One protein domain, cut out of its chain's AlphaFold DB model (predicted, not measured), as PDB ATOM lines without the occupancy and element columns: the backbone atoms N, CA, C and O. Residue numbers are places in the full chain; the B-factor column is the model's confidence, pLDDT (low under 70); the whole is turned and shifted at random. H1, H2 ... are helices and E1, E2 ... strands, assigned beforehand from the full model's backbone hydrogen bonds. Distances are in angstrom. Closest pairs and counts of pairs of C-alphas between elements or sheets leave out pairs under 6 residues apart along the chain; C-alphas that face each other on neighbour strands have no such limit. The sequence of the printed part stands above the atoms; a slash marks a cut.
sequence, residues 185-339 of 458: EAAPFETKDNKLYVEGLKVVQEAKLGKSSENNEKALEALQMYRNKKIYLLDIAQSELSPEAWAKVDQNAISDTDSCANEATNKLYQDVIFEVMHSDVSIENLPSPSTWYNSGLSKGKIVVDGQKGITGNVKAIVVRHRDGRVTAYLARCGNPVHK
ATOM      1  N   GLU A 185      28.461 -22.687  -7.890       66.50
ATOM      2  CA  GLU A 185      29.632 -23.531  -8.005       66.50
ATOM      3  C   GLU A 185      29.546 -24.669  -6.982       66.50
ATOM      4  O   GLU A 185      29.046 -24.509  -5.859       66.50
ATOM      5  N   ALA A 186      30.098 -25.828  -7.333       60.06
ATOM      6  CA  ALA A 186      30.457 -26.812  -6.325       60.06
ATOM      7  C   ALA A 186      31.530 -26.218  -5.387       60.06
ATOM      8  O   ALA A 186      32.361 -25.390  -5.787       60.06
ATOM      9  N   ALA A 187      31.526 -26.654  -4.126       59.28
ATOM     10  CA  ALA A 187      32.719 -26.521  -3.300       59.28
ATOM     11  C   ALA A 187      33.823 -27.406  -3.911       59.28
ATOM     12  O   ALA A 187      33.515 -28.524  -4.336       59.28
ATOM     13  N   PRO A 188      35.083 -26.940  -3.995       54.41
ATOM     14  CA  PRO A 188      36.176 -27.810  -4.405       54.41
ATOM     15  C   PRO A 188      36.292 -28.959  -3.395       54.41
ATOM     16  O   PRO A 188      36.521 -28.725  -2.215       54.41
ATOM     17  N   PHE A 189      36.132 -30.201  -3.859       48.75
ATOM     18  CA  PHE A 189      36.268 -31.398  -3.017       48.75
ATOM     19  C   PHE A 189      37.700 -31.599  -2.493       48.75
ATOM     20  O   PHE A 189      37.901 -32.330  -1.529       48.75
ATOM     21  N   GLU A 190      38.687 -30.968  -3.136       47.28
ATOM     22  CA  GLU A 190      40.111 -31.158  -2.879       47.28
ATOM     23  C   GLU A 190      40.831 -29.826  -2.622       47.28
ATOM     24  O   GLU A 190      41.600 -29.336  -3.450       47.28
ATOM     25  N   THR A 191      40.656 -29.260  -1.430       45.34
ATOM     26  CA  THR A 191      41.715 -28.452  -0.811       45.34
ATOM     27  C   THR A 191      42.096 -29.107   0.507       45.34
ATOM     28  O   THR A 191      41.288 -29.187   1.423       45.34
ATOM     29  N   LYS A 192      43.340 -29.600   0.609       40.12
ATOM     30  CA  LYS A 192      43.856 -30.264   1.828       40.12
ATOM     31  C   LYS A 192      43.910 -29.335   3.049       40.12
ATOM     32  O   LYS A 192      44.050 -29.808   4.169       40.12
ATOM     33  N   ASP A 193      43.769 -28.035   2.822       46.16
ATOM     34  CA  ASP A 193      43.350 -27.055   3.811       46.16
ATOM     35  C   ASP A 193      41.817 -26.889   3.737       46.16
ATOM     36  O   ASP A 193      41.316 -26.312   2.768       46.16
ATOM     37  N   ASN A 194      41.064 -27.302   4.767       51.03
ATOM     38  CA  ASN A 194      39.609 -27.050   4.884       51.03
ATOM     39  C   ASN A 194      39.290 -25.584   5.271       51.03
ATOM     40  O   ASN A 194      38.315 -25.294   5.968       51.03
ATOM     41  N   LYS A 195      40.129 -24.640   4.832       54.81
ATOM     42  CA  LYS A 195      40.031 -23.213   5.150       54.81
ATOM     43  C   LYS A 195      39.069 -22.556   4.169       54.81
ATOM     44  O   LYS A 195      39.409 -22.348   3.005       54.81
ATOM     45  N   LEU A 196      37.890 -22.185   4.652       55.12
ATOM     46  CA  LEU A 196      36.762 -21.640   3.891       55.12
ATOM     47  C   LEU A 196      36.931 -20.137   3.557       55.12
ATOM     48  O   LEU A 196      35.984 -19.356   3.665       55.12
ATOM     49  N   TYR A 197      38.133 -19.797   3.065       52.84
ATOM     50  CA  TYR A 197      38.651 -18.513   2.557       52.84
ATOM     51  C   TYR A 197      39.168 -17.456   3.556       52.84
ATOM     52  O   TYR A 197      38.536 -17.049   4.521       52.84
ATOM     53  N   VAL A 198      40.349 -16.912   3.232       42.69
ATOM     54  CA  VAL A 198      41.105 -15.890   3.996       42.69
ATOM     55  C   VAL A 198      40.385 -14.524   4.082       42.69
ATOM     56  O   VAL A 198      40.776 -13.654   4.860       42.69
ATOM     57  N   GLU A 199      39.311 -14.319   3.317       49.38
ATOM     58  CA  GLU A 199      38.605 -13.035   3.186       49.38
ATOM     59  C   GLU A 199      37.956 -12.534   4.485       49.38
ATOM     60  O   GLU A 199      37.882 -11.317   4.699       49.38
ATOM     61  N   GLY A 200      37.605 -13.438   5.409       48.75
ATOM     62  CA  GLY A 200      37.091 -13.070   6.733       48.75
ATOM     63  C   GLY A 200      37.991 -12.072   7.478       48.75
ATOM     64  O   GLY A 200      37.501 -11.241   8.242       48.75
ATOM     65  N   LEU A 201      39.302 -12.067   7.215       50.59
ATOM     66  CA  LEU A 201      40.257 -11.256   7.978       50.59
ATOM     67  C   LEU A 201      40.080  -9.773   7.654       50.59
ATOM     68  O   LEU A 201      40.177  -8.929   8.546       50.59
ATOM     69  N   LYS A 202      39.731  -9.482   6.397       55.88
ATOM     70  CA  LYS A 202      39.393  -8.150   5.900       55.88
ATOM     71  C   LYS A 202      38.047  -7.684   6.454       55.88
ATOM     72  O   LYS A 202      37.980  -6.599   7.028       55.88
ATOM     73  N   VAL A 203      37.017  -8.536   6.388       58.19
ATOM     74  CA  VAL A 203      35.680  -8.249   6.938       58.19
ATOM     75  C   VAL A 203      35.789  -7.849   8.413       58.19
ATOM     76  O   VAL A 203      35.371  -6.756   8.792       58.19
ATOM     77  N   VAL A 204      36.443  -8.658   9.257       54.06
ATOM     78  CA  VAL A 204      36.545  -8.338  10.693       54.06
ATOM     79  C   VAL A 204      37.596  -7.250  10.996       54.06
ATOM     80  O   VAL A 204      37.601  -6.709  12.105       54.06
ATOM     81  N   GLN A 205      38.508  -6.906  10.078       57.41
ATOM     82  CA  GLN A 205      39.354  -5.706  10.203       57.41
ATOM     83  C   GLN A 205      38.523  -4.434  10.017       57.41
ATOM     84  O   GLN A 205      38.568  -3.560  10.882       57.41
ATOM     85  N   GLU A 206      37.725  -4.369   8.952       55.81
ATOM     86  CA  GLU A 206      36.842  -3.238   8.650       55.81
ATOM     87  C   GLU A 206      35.745  -3.088   9.716       55.81
ATOM     88  O   GLU A 206      35.542  -1.998  10.243       55.81
ATOM     89  N   ALA A 207      35.127  -4.198  10.139       52.19
ATOM     90  CA  ALA A 207      34.116  -4.214  11.201       52.19
ATOM     91  C   ALA A 207      34.636  -3.669  12.548       52.19
ATOM     92  O   ALA A 207      33.889  -3.084  13.326       52.19
ATOM     93  N   LYS A 208      35.944  -3.806  12.827       50.84
ATOM     94  CA  LYS A 208      36.568  -3.306  14.068       50.84
ATOM     95  C   LYS A 208      36.616  -1.772  14.166       50.84
ATOM     96  O   LYS A 208      37.010  -1.265  15.214       50.84
ATOM     97  N   LEU A 209      36.272  -1.062  13.090       49.38
ATOM     98  CA  LEU A 209      36.235   0.401  13.014       49.38
ATOM     99  C   LEU A 209      34.807   0.970  13.168       49.38
ATOM    100  O   LEU A 209      34.658   2.189  13.248       49.38
ATOM    101  N   GLY A 210      33.783   0.109  13.210       45.91
ATOM    102  CA  GLY A 210      32.370   0.482  13.099       45.91
ATOM    103  C   GLY A 210      31.553   0.449  14.395       45.91
ATOM    104  O   GLY A 210      31.997  -0.028  15.443       45.91
ATOM    105  N   LYS A 211      30.317   0.961  14.320       48.31
ATOM    106  CA  LYS A 211      29.285   0.818  15.374       48.31
ATOM    107  C   LYS A 211      28.418  -0.424  15.115       48.31
ATOM    108  O   LYS A 211      28.439  -0.965  14.020       48.31
ATOM    109  N   SER A 212      27.613  -0.871  16.087       49.16
ATOM    110  CA  SER A 212      26.938  -2.188  16.022       49.16
ATOM    111  C   SER A 212      26.084  -2.452  14.772       49.16
ATOM    112  O   SER A 212      26.002  -3.596  14.345       49.16
ATOM    113  N   SER A 213      25.503  -1.432  14.130       52.12
ATOM    114  CA  SER A 213      24.795  -1.604  12.850       52.12
ATOM    115  C   SER A 213      25.695  -2.096  11.710       52.12
ATOM    116  O   SER A 213      25.227  -2.820  10.838       52.12
ATOM    117  N   GLU A 214      26.980  -1.736  11.732       59.84
ATOM    118  CA  GLU A 214      27.981  -2.175  10.753       59.84
ATOM    119  C   GLU A 214      28.410  -3.632  11.014       59.84
ATOM    120  O   GLU A 214      28.798  -4.330  10.082       59.84
ATOM    121  N   ASN A 215      28.266  -4.157  12.242       55.47
ATOM    122  CA  ASN A 215      28.532  -5.576  12.523       55.47
ATOM    123  C   ASN A 215      27.544  -6.494  11.792       55.47
ATOM    124  O   ASN A 215      27.957  -7.521  11.258       55.47
ATOM    125  N   ASN A 216      26.259  -6.118  11.722       55.34
ATOM    126  CA  ASN A 216      25.254  -6.871  10.966       55.34
ATOM    127  C   ASN A 216      25.585  -6.877   9.466       55.34
ATOM    128  O   ASN A 216      25.529  -7.929   8.834       55.34
ATOM    129  N   GLU A 217      25.989  -5.734   8.902       62.69
ATOM    130  CA  GLU A 217      26.453  -5.649   7.508       62.69
ATOM    131  C   GLU A 217      27.676  -6.550   7.274       62.69
ATOM    132  O   GLU A 217      27.752  -7.240   6.261       62.69
ATOM    133  N   LYS A 218      28.585  -6.641   8.249       60.38
ATOM    134  CA  LYS A 218      29.788  -7.480   8.177       60.38
ATOM    135  C   LYS A 218      29.509  -8.979   8.359       60.38
ATOM    136  O   LYS A 218      30.180  -9.791   7.726       60.38
ATOM    137  N   ALA A 219      28.483  -9.365   9.117       60.50
ATOM    138  CA  ALA A 219      27.956 -10.733   9.085       60.50
ATOM    139  C   ALA A 219      27.306 -11.057   7.728       60.50
ATOM    140  O   ALA A 219      27.550 -12.124   7.171       60.50
ATOM    141  N   LEU A 220      26.538 -10.126   7.148       64.00
ATOM    142  CA  LEU A 220      25.955 -10.299   5.814       64.00
ATOM    143  C   LEU A 220      27.013 -10.407   4.707       64.00
ATOM    144  O   LEU A 220      26.858 -11.244   3.819       64.00
ATOM    145  N   GLU A 221      28.087  -9.617   4.758       63.47
ATOM    146  CA  GLU A 221      29.245  -9.773   3.866       63.47
ATOM    147  C   GLU A 221      29.854 -11.174   3.996       63.47
ATOM    148  O   GLU A 221      30.123 -11.812   2.981       63.47
ATOM    149  N   ALA A 222      30.007 -11.693   5.220       61.00
ATOM    150  CA  ALA A 222      30.520 -13.045   5.419       61.00
ATOM    151  C   ALA A 222      29.600 -14.105   4.782       61.00
ATOM    152  O   ALA A 222      30.072 -14.969   4.048       61.00
ATOM    153  N   LEU A 223      28.280 -14.001   4.971       62.44
ATOM    154  CA  LEU A 223      27.288 -14.906   4.366       62.44
ATOM    155  C   LEU A 223      27.263 -14.818   2.829       62.44
ATOM    156  O   LEU A 223      27.041 -15.824   2.149       62.44
ATOM    157  N   GLN A 224      27.529 -13.636   2.264       61.47
ATOM    158  CA  GLN A 224      27.640 -13.436   0.816       61.47
ATOM    159  C   GLN A 224      28.806 -14.218   0.197       61.47
ATOM    160  O   GLN A 224      28.644 -14.711  -0.921       61.47
ATOM    161  N   MET A 225      29.924 -14.412   0.915       60.75
ATOM    162  CA  MET A 225      31.064 -15.226   0.442       60.75
ATOM    163  C   MET A 225      30.638 -16.668   0.108       60.75
ATOM    164  O   MET A 225      31.167 -17.296  -0.808       60.75
ATOM    165  N   TYR A 226      29.634 -17.182   0.822       62.41
ATOM    166  CA  TYR A 226      29.164 -18.563   0.711       62.41
ATOM    167  C   TYR A 226      27.971 -18.750  -0.225       62.41
ATOM    168  O   TYR A 226      27.731 -19.869  -0.685       62.41
ATOM    169  N   ARG A 227      27.258 -17.666  -0.562       67.31
ATOM    170  CA  ARG A 227      26.077 -17.668  -1.443       67.31
ATOM    171  C   ARG A 227      26.291 -18.509  -2.700       67.31
ATOM    172  O   ARG A 227      25.469 -19.364  -3.013       67.31
ATOM    173  N   ASN A 228      27.398 -18.274  -3.404       67.19
ATOM    174  CA  ASN A 228      27.660 -18.857  -4.721       67.19
ATOM    175  C   ASN A 228      28.055 -20.346  -4.668       67.19
ATOM    176  O   ASN A 228      28.307 -20.935  -5.715       67.19
ATOM    177  N   LYS A 229      28.136 -20.971  -3.486       73.00
ATOM    178  CA  LYS A 229      28.646 -22.337  -3.300       73.00
ATOM    179  C   LYS A 229      27.563 -23.238  -2.710       73.00
ATOM    180  O   LYS A 229      27.193 -23.080  -1.549       73.00
ATOM    181  N   LYS A 230      27.079 -24.222  -3.484       76.31
ATOM    182  CA  LYS A 230      25.905 -25.052  -3.116       76.31
ATOM    183  C   LYS A 230      26.016 -25.691  -1.727       76.31
ATOM    184  O   LYS A 230      25.074 -25.628  -0.946       76.31
ATOM    185  N   ILE A 231      27.171 -26.279  -1.425       74.75
ATOM    186  CA  ILE A 231      27.419 -26.989  -0.162       74.75
ATOM    187  C   ILE A 231      27.495 -26.014   1.028       74.75
ATOM    188  O   ILE A 231      26.970 -26.321   2.094       74.75
ATOM    189  N   TYR A 232      28.069 -24.821   0.841       75.56
ATOM    190  CA  TYR A 232      28.222 -23.832   1.916       75.56
ATOM    191  C   TYR A 232      26.914 -23.088   2.217       75.56
ATOM    192  O   TYR A 232      26.617 -22.822   3.377       75.56
ATOM    193  N   LEU A 233      26.083 -22.814   1.202       77.75
ATOM    194  CA  LEU A 233      24.744 -22.253   1.420       77.75
ATOM    195  C   LEU A 233      23.849 -23.197   2.244       77.75
ATOM    196  O   LEU A 233      23.054 -22.723   3.054       77.75
ATOM    197  N   LEU A 234      23.975 -24.516   2.055       80.38
ATOM    198  CA  LEU A 234      23.241 -25.507   2.851       80.38
ATOM    199  C   LEU A 234      23.708 -25.539   4.306       80.38
ATOM    200  O   LEU A 234      22.870 -25.483   5.196       80.38
ATOM    201  N   ASP A 235      25.017 -25.579   4.543       78.75
ATOM    202  CA  ASP A 235      25.583 -25.584   5.897       78.75
ATOM    203  C   ASP A 235      25.243 -24.310   6.683       78.75
ATOM    204  O   ASP A 235      24.848 -24.359   7.845       78.75
ATOM    205  N   ILE A 236      25.280 -23.151   6.031       78.69
ATOM    206  CA  ILE A 236      24.855 -21.894   6.650       78.69
ATOM    207  C   ILE A 236      23.353 -21.883   6.905       78.69
ATOM    208  O   ILE A 236      22.920 -21.456   7.968       78.69
ATOM    209  N   ALA A 237      22.534 -22.396   5.989       83.88
ATOM    210  CA  ALA A 237      21.110 -22.541   6.264       83.88
ATOM    211  C   ALA A 237      20.835 -23.485   7.449       83.88
ATOM    212  O   ALA A 237      19.939 -23.211   8.242       83.88
ATOM    213  N   GLN A 238      21.621 -24.548   7.608       84.31
ATOM    214  CA  GLN A 238      21.576 -25.458   8.756       84.31
ATOM    215  C   GLN A 238      22.031 -24.783  10.060       84.31
ATOM    216  O   GLN A 238      21.465 -25.049  11.118       84.31
ATOM    217  N   SER A 239      23.016 -23.888   9.963       80.25
ATOM    218  CA  SER A 239      23.613 -23.151  11.083       80.25
ATOM    219  C   SER A 239      22.758 -21.987  11.570       80.25
ATOM    220  O   SER A 239      22.700 -21.750  12.773       80.25
ATOM    221  N   GLU A 240      22.088 -21.273  10.658       82.25
ATOM    222  CA  GLU A 240      21.409 -20.004  10.941       82.25
ATOM    223  C   GLU A 240      19.882 -20.161  11.100       82.25
ATOM    224  O   GLU A 240      19.280 -19.473  11.931       82.25
ATOM    225  N   LEU A 241      19.238 -21.094  10.386       85.06
ATOM    226  CA  LEU A 241      17.786 -21.313  10.478       85.06
ATOM    227  C   LEU A 241      17.392 -22.181  11.683       85.06
ATOM    228  O   LEU A 241      18.129 -23.067  12.108       85.06
ATOM    229  N   SER A 242      16.173 -21.984  12.202       86.06
ATOM    230  CA  SER A 242      15.631 -22.863  13.247       86.06
ATOM    231  C   SER A 242      15.485 -24.313  12.741       86.06
ATOM    232  O   SER A 242      15.282 -24.526  11.538       86.06
ATOM    233  N   PRO A 243      15.498 -25.333  13.623       85.31
ATOM    234  CA  PRO A 243      15.328 -26.733  13.221       85.31
ATOM    235  C   PRO A 243      14.058 -26.990  12.391       85.31
ATOM    236  O   PRO A 243      14.070 -27.784  11.451       85.31
ATOM    237  N   GLU A 244      12.963 -26.286  12.689       87.75
ATOM    238  CA  GLU A 244      11.682 -26.385  11.979       87.75
ATOM    239  C   GLU A 244      11.698 -25.689  10.612       87.75
ATOM    240  O   GLU A 244      10.840 -25.974   9.769       87.75
ATOM    241  N   ALA A 245      12.600 -24.731  10.397       85.06
ATOM    242  CA  ALA A 245      12.832 -24.100   9.102       85.06
ATOM    243  C   ALA A 245      13.793 -24.950   8.257       85.06
ATOM    244  O   ALA A 245      13.469 -25.252   7.107       85.06
ATOM    245  N   TRP A 246      14.890 -25.434   8.849       88.19
ATOM    246  CA  TRP A 246      15.838 -26.350   8.212       88.19
ATOM    247  C   TRP A 246      15.174 -27.644   7.718       88.19
ATOM    248  O   TRP A 246      15.370 -28.040   6.572       88.19
ATOM    249  N   ALA A 247      14.282 -28.244   8.516       87.50
ATOM    250  CA  ALA A 247      13.532 -29.449   8.140       87.50
ATOM    251  C   ALA A 247      12.612 -29.287   6.905       87.50
ATOM    252  O   ALA A 247      12.052 -30.273   6.427       87.50
ATOM    253  N   LYS A 248      12.427 -28.063   6.390       86.56
ATOM    254  CA  LYS A 248      11.640 -27.759   5.178       86.56
ATOM    255  C   LYS A 248      12.513 -27.515   3.938       86.56
ATOM    256  O   LYS A 248      11.968 -27.210   2.877       86.56
ATOM    257  N   VAL A 249      13.839 -27.598   4.061       84.62
ATOM    258  CA  VAL A 249      14.787 -27.372   2.962       84.62
ATOM    259  C   VAL A 249      15.003 -28.674   2.191       84.62
ATOM    260  O   VAL A 249      15.631 -29.605   2.690       84.62
ATOM    261  N   ASP A 250      14.527 -28.735   0.945       85.19
ATOM    262  CA  ASP A 250      14.915 -29.803   0.018       85.19
ATOM    263  C   ASP A 250      16.332 -29.535  -0.508       85.19
ATOM    264  O   ASP A 250      16.537 -28.776  -1.455       85.19
ATOM    265  N   GLN A 251      17.313 -30.173   0.130       82.94
ATOM    266  CA  GLN A 251      18.741 -30.032  -0.165       82.94
ATOM    267  C   GLN A 251      19.115 -30.434  -1.604       82.94
ATOM    268  O   GLN A 251      20.109 -29.944  -2.148       82.94
ATOM    269  N   ASN A 252      18.328 -31.305  -2.243       81.69
ATOM    270  CA  ASN A 252      18.584 -31.734  -3.616       81.69
ATOM    271  C   ASN A 252      18.097 -30.675  -4.610       81.69
ATOM    272  O   ASN A 252      18.809 -30.362  -5.570       81.69
ATOM    273  N   ALA A 253      16.940 -30.069  -4.329       79.44
ATOM    274  CA  ALA A 253      16.256 -29.122  -5.203       79.44
ATOM    275  C   ALA A 253      16.747 -27.661  -5.120       79.44
ATOM    276  O   ALA A 253      16.100 -26.791  -5.694       79.44
ATOM    277  N   ILE A 254      17.875 -27.348  -4.464       75.31
ATOM    278  CA  ILE A 254      18.419 -25.970  -4.420       75.31
ATOM    279  C   ILE A 254      19.314 -25.582  -5.612       75.31
ATOM    280  O   ILE A 254      20.015 -24.578  -5.538       75.31
ATOM    281  N   SER A 255      19.348 -26.356  -6.694       74.06
ATOM    282  CA  SER A 255      19.947 -25.943  -7.972       74.06
ATOM    283  C   SER A 255      19.232 -26.661  -9.114       74.06
ATOM    284  O   SER A 255      18.698 -27.749  -8.900       74.06
ATOM    285  N   ASP A 256      19.220 -26.083 -10.310       68.12
ATOM    286  CA  ASP A 256      18.807 -26.811 -11.516       68.12
ATOM    287  C   ASP A 256      19.959 -27.647 -12.118       68.12
ATOM    288  O   ASP A 256      21.029 -27.799 -11.515       68.12
ATOM    289  N   THR A 257      19.703 -28.247 -13.284       65.56
ATOM    290  CA  THR A 257      20.636 -29.115 -14.020       65.56
ATOM    291  C   THR A 257      21.882 -28.391 -14.512       65.56
ATOM    292  O   THR A 257      22.928 -29.023 -14.638       65.56
ATOM    293  N   ASP A 258      21.793 -27.081 -14.731       66.06
ATOM    294  CA  ASP A 258      22.897 -26.253 -15.217       66.06
ATOM    295  C   ASP A 258      23.675 -25.608 -14.055       66.06
ATOM    296  O   ASP A 258      24.476 -24.691 -14.238       66.06
ATOM    297  N   SER A 259      23.448 -26.110 -12.835       70.88
ATOM    298  CA  SER A 259      23.957 -25.562 -11.574       70.88
ATOM    299  C   SER A 259      23.509 -24.123 -11.304       70.88
ATOM    300  O   SER A 259      24.151 -23.418 -10.530       70.88
ATOM    301  N   CYS A 260      22.400 -23.661 -11.876       73.44
ATOM    302  CA  CYS A 260      21.863 -22.336 -11.590       73.44
ATOM    303  C   CYS A 260      20.955 -22.344 -10.351       73.44
ATOM    304  O   CYS A 260      20.262 -23.316 -10.036       73.44
ATOM    305  N   ALA A 261      20.987 -21.238  -9.607       72.62
ATOM    306  CA  ALA A 261      20.170 -21.045  -8.416       72.62
ATOM    307  C   ALA A 261      18.696 -20.852  -8.801       72.62
ATOM    308  O   ALA A 261      18.355 -19.902  -9.504       72.62
ATOM    309  N   ASN A 262      17.795 -21.698  -8.317       73.44
ATOM    310  CA  ASN A 262      16.376 -21.629  -8.653       73.44
ATOM    311  C   ASN A 262      15.568 -20.837  -7.600       73.44
ATOM    312  O   ASN A 262      16.120 -20.139  -6.743       73.44
ATOM    313  N   GLU A 263      14.235 -20.879  -7.678       77.12
ATOM    314  CA  GLU A 263      13.358 -20.167  -6.736       77.12
ATOM    315  C   GLU A 263      13.555 -20.636  -5.282       77.12
ATOM    316  O   GLU A 263      13.596 -19.803  -4.375       77.12
ATOM    317  N   ALA A 264      13.772 -21.939  -5.057       76.94
ATOM    318  CA  ALA A 264      14.034 -22.489  -3.729       76.94
ATOM    319  C   ALA A 264      15.384 -22.007  -3.172       76.94
ATOM    320  O   ALA A 264      15.446 -21.612  -2.009       76.94
ATOM    321  N   THR A 265      16.434 -21.942  -4.000       78.94
ATOM    322  CA  THR A 265      17.743 -21.377  -3.619       78.94
ATOM    323  C   THR A 265      17.636 -19.915  -3.202       78.94
ATOM    324  O   THR A 265      18.174 -19.510  -2.174       78.94
ATOM    325  N   ASN A 266      16.931 -19.108  -4.002       73.88
ATOM    326  CA  ASN A 266      16.770 -17.684  -3.721       73.88
ATOM    327  C   ASN A 266      15.946 -17.469  -2.449       73.88
ATOM    328  O   ASN A 266      16.304 -16.614  -1.641       73.88
ATOM    329  N   LYS A 267      14.898 -18.272  -2.227       78.94
ATOM    330  CA  LYS A 267      14.133 -18.246  -0.980       78.94
ATOM    331  C   LYS A 267      15.002 -18.633   0.222       78.94
ATOM    332  O   LYS A 267      15.047 -17.871   1.179       78.94
ATOM    333  N   LEU A 268      15.732 -19.748   0.148       78.69
ATOM    334  CA  LEU A 268      16.639 -20.216   1.203       78.69
ATOM    335  C   LEU A 268      17.635 -19.127   1.621       78.69
ATOM    336  O   LEU A 268      17.798 -18.839   2.803       78.69
ATOM    337  N   TYR A 269      18.252 -18.474   0.636       76.88
ATOM    338  CA  TYR A 269      19.193 -17.383   0.862       76.88
ATOM    339  C   TYR A 269      18.537 -16.146   1.509       76.88
ATOM    340  O   TYR A 269      19.139 -15.513   2.375       76.88
ATOM    341  N   GLN A 270      17.294 -15.810   1.143       74.00
ATOM    342  CA  GLN A 270      16.539 -14.733   1.799       74.00
ATOM    343  C   GLN A 270      16.109 -15.094   3.228       74.00
ATOM    344  O   GLN A 270      16.173 -14.230   4.100       74.00
ATOM    345  N   ASP A 271      15.715 -16.346   3.480       74.38
ATOM    346  CA  ASP A 271      15.346 -16.837   4.813       74.38
ATOM    347  C   ASP A 271      16.569 -16.774   5.766       74.38
ATOM    348  O   ASP A 271      16.441 -16.321   6.904       74.38
ATOM    349  N   VAL A 272      17.778 -17.109   5.281       78.94
ATOM    350  CA  VAL A 272      19.052 -16.949   6.021       78.94
ATOM    351  C   VAL A 272      19.369 -15.478   6.316       78.94
ATOM    352  O   VAL A 272      19.601 -15.123   7.471       78.94
ATOM    353  N   ILE A 273      19.342 -14.600   5.302       73.88
ATOM    354  CA  ILE A 273      19.567 -13.152   5.493       73.88
ATOM    355  C   ILE A 273      18.592 -12.588   6.528       73.88
ATOM    356  O   ILE A 273      18.976 -11.757   7.356       73.88
ATOM    357  N   PHE A 274      17.329 -13.022   6.475       72.94
ATOM    358  CA  PHE A 274      16.309 -12.579   7.407       72.94
ATOM    359  C   PHE A 274      16.686 -12.929   8.848       72.94
ATOM    360  O   PHE A 274      16.661 -12.026   9.682       72.94
ATOM    361  N   GLU A 275      17.068 -14.172   9.158       73.62
ATOM    362  CA  GLU A 275      17.378 -14.532  10.550       73.62
ATOM    363  C   GLU A 275      18.651 -13.870  11.080       73.62
ATOM    364  O   GLU A 275      18.651 -13.404  12.223       73.62
ATOM    365  N   VAL A 276      19.696 -13.705  10.264       71.75
ATOM    366  CA  VAL A 276      20.906 -12.989  10.714       71.75
ATOM    367  C   VAL A 276      20.613 -11.514  10.985       71.75
ATOM    368  O   VAL A 276      21.024 -10.983  12.013       71.75
ATOM    369  N   MET A 277      19.798 -10.865  10.148       68.00
ATOM    370  CA  MET A 277      19.353  -9.482  10.383       68.00
ATOM    371  C   MET A 277      18.462  -9.299  11.618       68.00
ATOM    372  O   MET A 277      18.291  -8.169  12.080       68.00
ATOM    373  N   HIS A 278      17.886 -10.380  12.144       73.44
ATOM    374  CA  HIS A 278      17.035 -10.376  13.334       73.44
ATOM    375  C   HIS A 278      17.721 -10.957  14.584       73.44
ATOM    376  O   HIS A 278      17.107 -10.955  15.659       73.44
ATOM    377  N   SER A 279      18.972 -11.400  14.446       75.31
ATOM    378  CA  SER A 279      19.853 -11.907  15.502       75.31
ATOM    379  C   SER A 279      20.736 -10.789  16.079       75.31
ATOM    380  O   SER A 279      20.845  -9.709  15.493       75.31
ATOM    381  N   ASP A 280      21.349 -11.023  17.240       79.12
ATOM    382  CA  ASP A 280      22.355 -10.116  17.813       79.12
ATOM    383  C   ASP A 280      23.749 -10.475  17.272       79.12
ATOM    384  O   ASP A 280      24.108 -11.653  17.237       79.12
ATOM    385  N   VAL A 281      24.514  -9.480  16.810       74.88
ATOM    386  CA  VAL A 281      25.792  -9.689  16.108       74.88
ATOM    387  C   VAL A 281      26.917  -8.888  16.761       74.88
ATOM    388  O   VAL A 281      26.943  -7.652  16.752       74.88
ATOM    389  N   SER A 282      27.909  -9.608  17.276       73.81
ATOM    390  CA  SER A 282      29.088  -9.054  17.942       73.81
ATOM    391  C   SER A 282      30.385  -9.443  17.224       73.81
ATOM    392  O   SER A 282      30.434 -10.361  16.408       73.81
ATOM    393  N   ILE A 283      31.470  -8.732  17.538       77.69
ATOM    394  CA  ILE A 283      32.834  -9.151  17.203       77.69
ATOM    395  C   ILE A 283      33.500  -9.563  18.507       77.69
ATOM    396  O   ILE A 283      33.639  -8.740  19.413       77.69
ATOM    397  N   GLU A 284      33.954 -10.808  18.593       80.44
ATOM    398  CA  GLU A 284      34.531 -11.362  19.818       80.44
ATOM    399  C   GLU A 284      35.920 -11.945  19.547       80.44
ATOM    400  O   GLU A 284      36.213 -12.446  18.460       80.44
ATOM    401  N   ASN A 285      36.801 -11.873  20.546       82.31
ATOM    402  CA  ASN A 285      37.996 -12.708  20.582       82.31
ATOM    403  C   ASN A 285      37.613 -13.964  21.368       82.31
ATOM    404  O   ASN A 285      37.461 -13.893  22.590       82.31
ATOM    405  N   LEU A 286      37.413 -15.091  20.687       82.69
ATOM    406  CA  LEU A 286      37.140 -16.357  21.359       82.69
ATOM    407  C   LEU A 286      38.427 -16.844  22.064       82.69
ATOM    408  O   LEU A 286      39.532 -16.537  21.601       82.69
ATOM    409  N   PRO A 287      38.323 -17.575  23.190       76.38
ATOM    410  CA  PRO A 287      39.494 -18.138  23.860       76.38
ATOM    411  C   PRO A 287      40.228 -19.142  22.955       76.38
ATOM    412  O   PRO A 287      39.626 -19.731  22.062       76.38
ATOM    413  N   SER A 288      41.520 -19.363  23.215       79.25
ATOM    414  CA  SER A 288      42.345 -20.393  22.565       79.25
ATOM    415  C   SER A 288      42.948 -21.318  23.637       79.25
ATOM    416  O   SER A 288      43.669 -20.805  24.494       79.25
ATOM    417  N   PRO A 289      42.728 -22.647  23.590       78.00
ATOM    418  CA  PRO A 289      41.835 -23.344  22.666       78.00
ATOM    419  C   PRO A 289      40.368 -22.963  22.909       78.00
ATOM    420  O   PRO A 289      39.929 -22.818  24.051       78.00
ATOM    421  N   SER A 290      39.604 -22.778  21.834       80.25
ATOM    422  CA  SER A 290      38.201 -22.382  21.959       80.25
ATOM    423  C   SER A 290      37.314 -23.536  22.425       80.25
ATOM    424  O   SER A 290      37.562 -24.700  22.121       80.25
ATOM    425  N   THR A 291      36.218 -23.202  23.104       85.38
ATOM    426  CA  THR A 291      35.159 -24.151  23.476       85.38
ATOM    427  C   THR A 291      34.145 -24.386  22.349       85.38
ATOM    428  O   THR A 291      33.039 -24.863  22.609       85.38
ATOM    429  N   TRP A 292      34.494 -24.058  21.107       88.06
ATOM    430  CA  TRP A 292      33.666 -24.232  19.914       88.06
ATOM    431  C   TRP A 292      34.168 -25.418  19.086       88.06
ATOM    432  O   TRP A 292      35.323 -25.836  19.207       88.06
ATOM    433  N   TYR A 293      33.282 -25.963  18.262       85.69
ATOM    434  CA  TYR A 293      33.597 -26.994  17.282       85.69
ATOM    435  C   TYR A 293      33.903 -26.340  15.932       85.69
ATOM    436  O   TYR A 293      33.145 -25.475  15.487       85.69
ATOM    437  N   ASN A 294      35.000 -26.750  15.294       80.94
ATOM    438  CA  ASN A 294      35.354 -26.323  13.939       80.94
ATOM    439  C   ASN A 294      34.450 -27.005  12.891       80.94
ATOM    440  O   ASN A 294      33.915 -28.087  13.148       80.94
ATOM    441  N   SER A 295      34.318 -26.399  11.710       78.56
ATOM    442  CA  SER A 295      33.680 -26.995  10.526       78.56
ATOM    443  C   SER A 295      34.729 -27.394   9.480       78.56
ATOM    444  O   SER A 295      35.698 -26.657   9.280       78.56
ATOM    445  N   GLY A 296      34.501 -28.477   8.740       74.69
ATOM    446  CA  GLY A 296      35.328 -28.901   7.603       74.69
ATOM    447  C   GLY A 296      34.505 -29.537   6.479       74.69
ATOM    448  O   GLY A 296      33.319 -29.802   6.647       74.69
ATOM    449  N   LEU A 297      35.124 -29.791   5.321       71.19
ATOM    450  CA  LEU A 297      34.476 -30.457   4.186       71.19
ATOM    451  C   LEU A 297      34.892 -31.936   4.144       71.19
ATOM    452  O   LEU A 297      36.059 -32.252   3.935       71.19
ATOM    453  N   SER A 298      33.935 -32.856   4.276       71.19
ATOM    454  CA  SER A 298      34.172 -34.300   4.160       71.19
ATOM    455  C   SER A 298      33.194 -34.931   3.172       71.19
ATOM    456  O   SER A 298      31.980 -34.770   3.278       71.19
ATOM    457  N   LYS A 299      33.725 -35.642   2.167       69.81
ATOM    458  CA  LYS A 299      32.948 -36.325   1.108       69.81
ATOM    459  C   LYS A 299      31.906 -35.423   0.409       69.81
ATOM    460  O   LYS A 299      30.843 -35.895   0.014       69.81
ATOM    461  N   GLY A 300      32.202 -34.129   0.256       64.62
ATOM    462  CA  GLY A 300      31.295 -33.155  -0.368       64.62
ATOM    463  C   GLY A 300      30.167 -32.642   0.531       64.62
ATOM    464  O   GLY A 300      29.232 -32.023   0.030       64.62
ATOM    465  N   LYS A 301      30.238 -32.884   1.842       71.75
ATOM    466  CA  LYS A 301      29.343 -32.320   2.859       71.75
ATOM    467  C   LYS A 301      30.147 -31.518   3.873       71.75
ATOM    468  O   LYS A 301      31.296 -31.869   4.135       71.75
ATOM    469  N   ILE A 302      29.549 -30.489   4.470       74.12
ATOM    470  CA  ILE A 302      30.133 -29.916   5.684       74.12
ATOM    471  C   ILE A 302      29.899 -30.873   6.849       74.12
ATOM    472  O   ILE A 302      28.841 -31.493   6.971       74.12
ATOM    473  N   VAL A 303      30.935 -31.017   7.664       77.31
ATOM    474  CA  VAL A 303      30.949 -31.775   8.906       77.31
ATOM    475  C   VAL A 303      31.503 -30.897  10.016       77.31
ATOM    476  O   VAL A 303      32.349 -30.033   9.782       77.31
ATOM    477  N   VAL A 304      31.040 -31.140  11.233       81.69
ATOM    478  CA  VAL A 304      31.531 -30.488  12.443       81.69
ATOM    479  C   VAL A 304      32.455 -31.446  13.184       81.69
ATOM    480  O   VAL A 304      32.226 -32.660  13.223       81.69
ATOM    481  N   ASP A 305      33.511 -30.898  13.777       82.31
ATOM    482  CA  ASP A 305      34.490 -31.681  14.521       82.31
ATOM    483  C   ASP A 305      33.835 -32.468  15.668       82.31
ATOM    484  O   ASP A 305      32.923 -31.985  16.347       82.31
ATOM    485  N   GLY A 306      34.321 -33.685  15.922       80.12
ATOM    486  CA  GLY A 306      33.911 -34.488  17.070       80.12
ATOM    487  C   GLY A 306      34.266 -33.851  18.421       80.12
ATOM    488  O   GLY A 306      33.523 -34.067  19.389       80.12
ATOM    489  N   GLN A 307      35.342 -33.058  18.487       79.69
ATOM    490  CA  GLN A 307      35.901 -32.454  19.702       79.69
ATOM    491  C   GLN A 307      35.903 -30.914  19.643       79.69
ATOM    492  O   GLN A 307      35.958 -30.302  18.579       79.69
ATOM    493  N   LYS A 308      35.827 -30.270  20.817       84.38
ATOM    494  CA  LYS A 308      35.967 -28.810  20.948       84.38
ATOM    495  C   LYS A 308      37.448 -28.447  20.947       84.38
ATOM    496  O   LYS A 308      38.205 -29.022  21.725       84.38
ATOM    497  N   GLY A 309      37.826 -27.452  20.158       75.44
ATOM    498  CA  GLY A 309      39.196 -26.953  20.129       75.44
ATOM    499  C   GLY A 309      39.470 -26.165  18.859       75.44
ATOM    500  O   GLY A 309      39.409 -26.710  17.767       75.44
ATOM    501  N   ILE A 310      39.774 -24.877  19.016       77.62
ATOM    502  CA  ILE A 310      40.253 -24.007  17.932       77.62
ATOM    503  C   ILE A 310      41.418 -23.204  18.490       77.62
ATOM    504  O   ILE A 310      41.267 -22.547  19.522       77.62
ATOM    505  N   THR A 311      42.580 -23.291  17.858       73.50
ATOM    506  CA  THR A 311      43.859 -22.799  18.383       73.50
ATOM    507  C   THR A 311      44.311 -21.504  17.704       73.50
ATOM    508  O   THR A 311      43.938 -21.199  16.573       73.50
ATOM    509  N   GLY A 312      45.138 -20.709  18.383       70.81
ATOM    510  CA  GLY A 312      45.741 -19.502  17.810       70.81
ATOM    511  C   GLY A 312      44.825 -18.274  17.868       70.81
ATOM    512  O   GLY A 312      44.173 -18.019  18.875       70.81
ATOM    513  N   ASN A 313      44.814 -17.452  16.814       65.62
ATOM    514  CA  ASN A 313      44.018 -16.219  16.788       65.62
ATOM    515  C   ASN A 313      42.554 -16.519  16.419       65.62
ATOM    516  O   ASN A 313      42.212 -16.598  15.238       65.62
ATOM    517  N   VAL A 314      41.701 -16.668  17.438       75.62
ATOM    518  CA  VAL A 314      40.278 -17.031  17.303       75.62
ATOM    519  C   VAL A 314      39.350 -15.808  17.390       75.62
ATOM    520  O   VAL A 314      38.304 -15.820  18.038       75.62
ATOM    521  N   LYS A 315      39.724 -14.701  16.743       78.50
ATOM    522  CA  LYS A 315      38.797 -13.580  16.542       78.50
ATOM    523  C   LYS A 315      37.681 -14.000  15.577       78.50
ATOM    524  O   LYS A 315      37.984 -14.577  14.535       78.50
ATOM    525  N   ALA A 316      36.427 -13.676  15.881       79.56
ATOM    526  CA  ALA A 316      35.267 -14.063  15.078       79.56
ATOM    527  C   ALA A 316      34.165 -12.988  15.057       79.56
ATOM    528  O   ALA A 316      34.114 -12.119  15.934       79.56
ATOM    529  N   ILE A 317      33.279 -13.068  14.063       79.19
ATOM    530  CA  ILE A 317      31.940 -12.458  14.116       79.19
ATOM    531  C   ILE A 317      31.022 -13.489  14.765       79.19
ATOM    532  O   ILE A 317      30.991 -14.622  14.297       79.19
ATOM    533  N   VAL A 318      30.299 -13.135  15.822       83.56
ATOM    534  CA  VAL A 318      29.408 -14.049  16.547       83.56
ATOM    535  C   VAL A 318      27.963 -13.646  16.285       83.56
ATOM    536  O   VAL A 318      27.593 -12.502  16.543       83.56
ATOM    537  N   VAL A 319      27.153 -14.585  15.796       82.12
ATOM    538  CA  VAL A 319      25.712 -14.424  15.570       82.12
ATOM    539  C   VAL A 319      24.963 -15.167  16.675       82.12
ATOM    540  O   VAL A 319      25.143 -16.370  16.871       82.12
ATOM    541  N   ARG A 320      24.147 -14.439  17.438       85.56
ATOM    542  CA  ARG A 320      23.344 -14.943  18.559       85.56
ATOM    543  C   ARG A 320      21.874 -14.929  18.156       85.56
ATOM    544  O   ARG A 320      21.235 -13.875  18.126       85.56
ATOM    545  N   HIS A 321      21.345 -16.104  17.838       82.69
ATOM    546  CA  HIS A 321      19.966 -16.261  17.393       82.69
ATOM    547  C   HIS A 321      18.963 -16.105  18.538       82.69
ATOM    548  O   HIS A 321      19.261 -16.324  19.714       82.69
ATOM    549  N   ARG A 322      17.721 -15.773  18.173       83.81
ATOM    550  CA  ARG A 322      16.600 -15.589  19.112       83.81
ATOM    551  C   ARG A 322      16.204 -16.861  19.861       83.81
ATOM    552  O   ARG A 322      15.644 -16.771  20.947       83.81
ATOM    553  N   ASP A 323      16.487 -18.023  19.281       81.19
ATOM    554  CA  ASP A 323      16.272 -19.343  19.883       81.19
ATOM    555  C   ASP A 323      17.451 -19.809  20.766       81.19
ATOM    556  O   ASP A 323      17.427 -20.915  21.305       81.19
ATOM    557  N   GLY A 324      18.474 -18.962  20.940       81.00
ATOM    558  CA  GLY A 324      19.645 -19.229  21.772       81.00
ATOM    559  C   GLY A 324      20.775 -19.991  21.074       81.00
ATOM    560  O   GLY A 324      21.824 -20.175  21.700       81.00
ATOM    561  N   ARG A 325      20.615 -20.403  19.804       86.44
ATOM    562  CA  ARG A 325      21.732 -20.930  19.000       86.44
ATOM    563  C   ARG A 325      22.797 -19.852  18.799       86.44
ATOM    564  O   ARG A 325      22.495 -18.656  18.759       86.44
ATOM    565  N   VAL A 326      24.053 -20.281  18.672       87.31
ATOM    566  CA  VAL A 326      25.172 -19.370  18.425       87.31
ATOM    567  C   VAL A 326      26.150 -19.962  17.412       87.31
ATOM    568  O   VAL A 326      26.806 -20.969  17.701       87.31
ATOM    569  N   THR A 327      26.282 -19.275  16.282       85.19
ATOM    570  CA  THR A 327      27.291 -19.516  15.242       85.19
ATOM    571  C   THR A 327      28.350 -18.419  15.323       85.19
ATOM    572  O   THR A 327      28.054 -17.283  15.706       85.19
ATOM    573  N   ALA A 328      29.597 -18.725  14.982       84.81
ATOM    574  CA  ALA A 328      30.632 -17.712  14.832       84.81
ATOM    575  C   ALA A 328      31.456 -17.936  13.563       84.81
ATOM    576  O   ALA A 328      31.804 -19.062  13.247       84.81
ATOM    577  N   TYR A 329      31.801 -16.867  12.855       80.06
ATOM    578  CA  TYR A 329      32.576 -16.909  11.616       80.06
ATOM    579  C   TYR A 329      34.009 -16.464  11.903       80.06
ATOM    580  O   TYR A 329      34.242 -15.314  12.305       80.06
ATOM    581  N   LEU A 330      34.980 -17.371  11.752       76.38
ATOM    582  CA  LEU A 330      36.375 -17.101  12.110       76.38
ATOM    583  C   LEU A 330      36.993 -16.032  11.207       76.38
ATOM    584  O   LEU A 330      37.084 -16.193   9.993       76.38
ATOM    585  N   ALA A 331      37.574 -14.989  11.800       70.75
ATOM    586  CA  ALA A 331      38.248 -13.940  11.043       70.75
ATOM    587  C   ALA A 331      39.422 -14.478  10.210       70.75
ATOM    588  O   ALA A 331      39.731 -13.923   9.174       70.75
ATOM    589  N   ARG A 332      40.104 -15.555  10.615       67.88
ATOM    590  CA  ARG A 332      41.284 -16.044   9.873       67.88
ATOM    591  C   ARG A 332      40.957 -16.731   8.538       67.88
ATOM    592  O   ARG A 332      41.822 -16.783   7.669       67.88
ATOM    593  N   CYS A 333      39.765 -17.316   8.412       67.56
ATOM    594  CA  CYS A 333      39.445 -18.267   7.341       67.56
ATOM    595  C   CYS A 333      37.952 -18.358   6.996       67.56
ATOM    596  O   CYS A 333      37.562 -19.270   6.279       67.56
ATOM    597  N   GLY A 334      37.115 -17.467   7.529       68.69
ATOM    598  CA  GLY A 334      35.676 -17.426   7.292       68.69
ATOM    599  C   GLY A 334      34.872 -18.549   7.962       68.69
ATOM    600  O   GLY A 334      33.737 -18.281   8.341       68.69
ATOM    601  N   ASN A 335      35.461 -19.746   8.155       73.94
ATOM    602  CA  ASN A 335      34.794 -20.963   8.642       73.94
ATOM    603  C   ASN A 335      33.742 -20.663   9.726       73.94
ATOM    604  O   ASN A 335      34.101 -20.033  10.735       73.94
ATOM    605  N   PRO A 336      32.488 -21.124   9.553       79.56
ATOM    606  CA  PRO A 336      31.536 -21.166  10.646       79.56
ATOM    607  C   PRO A 336      32.045 -22.138  11.714       79.56
ATOM    608  O   PRO A 336      32.654 -23.167  11.431       79.56
ATOM    609  N   VAL A 337      31.844 -21.780  12.972       82.94
ATOM    610  CA  VAL A 337      32.190 -22.599  14.128       82.94
ATOM    611  C   VAL A 337      31.039 -22.542  15.110       82.94
ATOM    612  O   VAL A 337      30.378 -21.510  15.268       82.94
ATOM    613  N   HIS A 338      30.785 -23.663  15.774       86.00
ATOM    614  CA  HIS A 338      29.514 -23.896  16.456       86.00
ATOM    615  C   HIS A 338      29.744 -24.106  17.950       86.00
ATOM    616  O   HIS A 338      30.676 -24.799  18.371       86.00
ATOM    617  N   LYS A 339      28.911 -23.482  18.787       85.00
ATOM    618  CA  LYS A 339      29.042 -23.611  20.247       85.00
ATOM    619  C   LYS A 339      28.605 -25.001  20.739       85.00
ATOM    620  O   LYS A 339      29.093 -25.487  21.768       85.00
TER     621      LYS A 339
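What this domain is: This is residues 185 to 339 of the 458 residues of an uncharacterized protein of Candidatus Saccharibacteria bacterium CG2_30_41_52 (UniProt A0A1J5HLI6). One strongly twisted sheet of six strands has helices H1, H2 and H3 packed over one face. H5 packs on H2 and H3, making a three-helix bundle with them, and only grazes the sheet; the short H4 is near H3. The printed part has 155 residues, with five named helices followed by six named strands, and its class is mixed. The sheet runs E1, E4, E5, E6, E2, E3, all antiparallel. The whole is compact, with a radius of gyration of the C-alphas of 14.9 A, and rounded, spanning 42 by 35 by 27 A.

How they stand to each other: H1, residues 200 to 207, forms a helical hairpin with H2, residues 212 to 227; they touch, closest at the C-alphas of Ala 207 and Asn 215, 5.9 A apart, at a shallow tilt of 23 degrees, opposite ways. H2, the hub, touches H3, residues 230 to 240, with residues 223 to 227 alone, closest at the C-alphas of Tyr 226 and Tyr 232, 5.5 A apart; this is a hairpin too, its shallow tilt of 34.8 degrees only just short of steep. H4, residues 243 to 246, is close to H3 but not clearly touching, with the closest C-alphas, Gln 238 and Trp 246, 5.8 A apart. H5, residues 263 to 278, touches H2, closest at the C-alphas of Asn 216 and Met 277, 6.5 A apart. It also touches H3, closest at the C-alphas of Ala 237 and Val 272, 6.0 A apart. E1, residues 280 to 285, and E4, residues 315 to 320, are antiparallel, with N 282 and O 318 3.0 A apart. E2, residues 293 to 298, and E3, residues 301 to 304, form a hairpin, with N 296 and O 303 2.9 A apart. E4, E5, residues 326 to 330, and E6, residues 336 to 338, form a meander, each strand the antiparallel neighbour of the one before; N 319 and O 327 are 2.8 A apart, N 337 and O 328 2.7 A. E6 pairs with E2 through N 293 and O 338, 2.9 A apart. H1, H2 and H3 are on the same face of the sheet; H2 has a height over the sheet of 9.4 A and runs across the strands, at 79 degrees to E1 on the local plane. Every O i to N i+4 pair is within hydrogen-bond range in H1, H3 and H5, against 9 of 12 in H2; H4 is too short for such a pair.

Where its parts are: H1 begins at C-alpha 200 (37.091, -13.070, 6.733). H2 measures 23.4 A from first to last C-alpha, H5 22.6 A, E1 16.1 A and E4 15.6 A. E6 ends at C-alpha 338 (29.514, -23.896, 16.456).

The domain as a whole: The C-alphas farthest apart, Thr 257 and Pro 287, are 43.7 A apart. The printed part has no cut, and the link from H4 to H5, 16 residues, is long. The mean pLDDT of the printed part is 71.6; residues 185 to 228 are among those under 70.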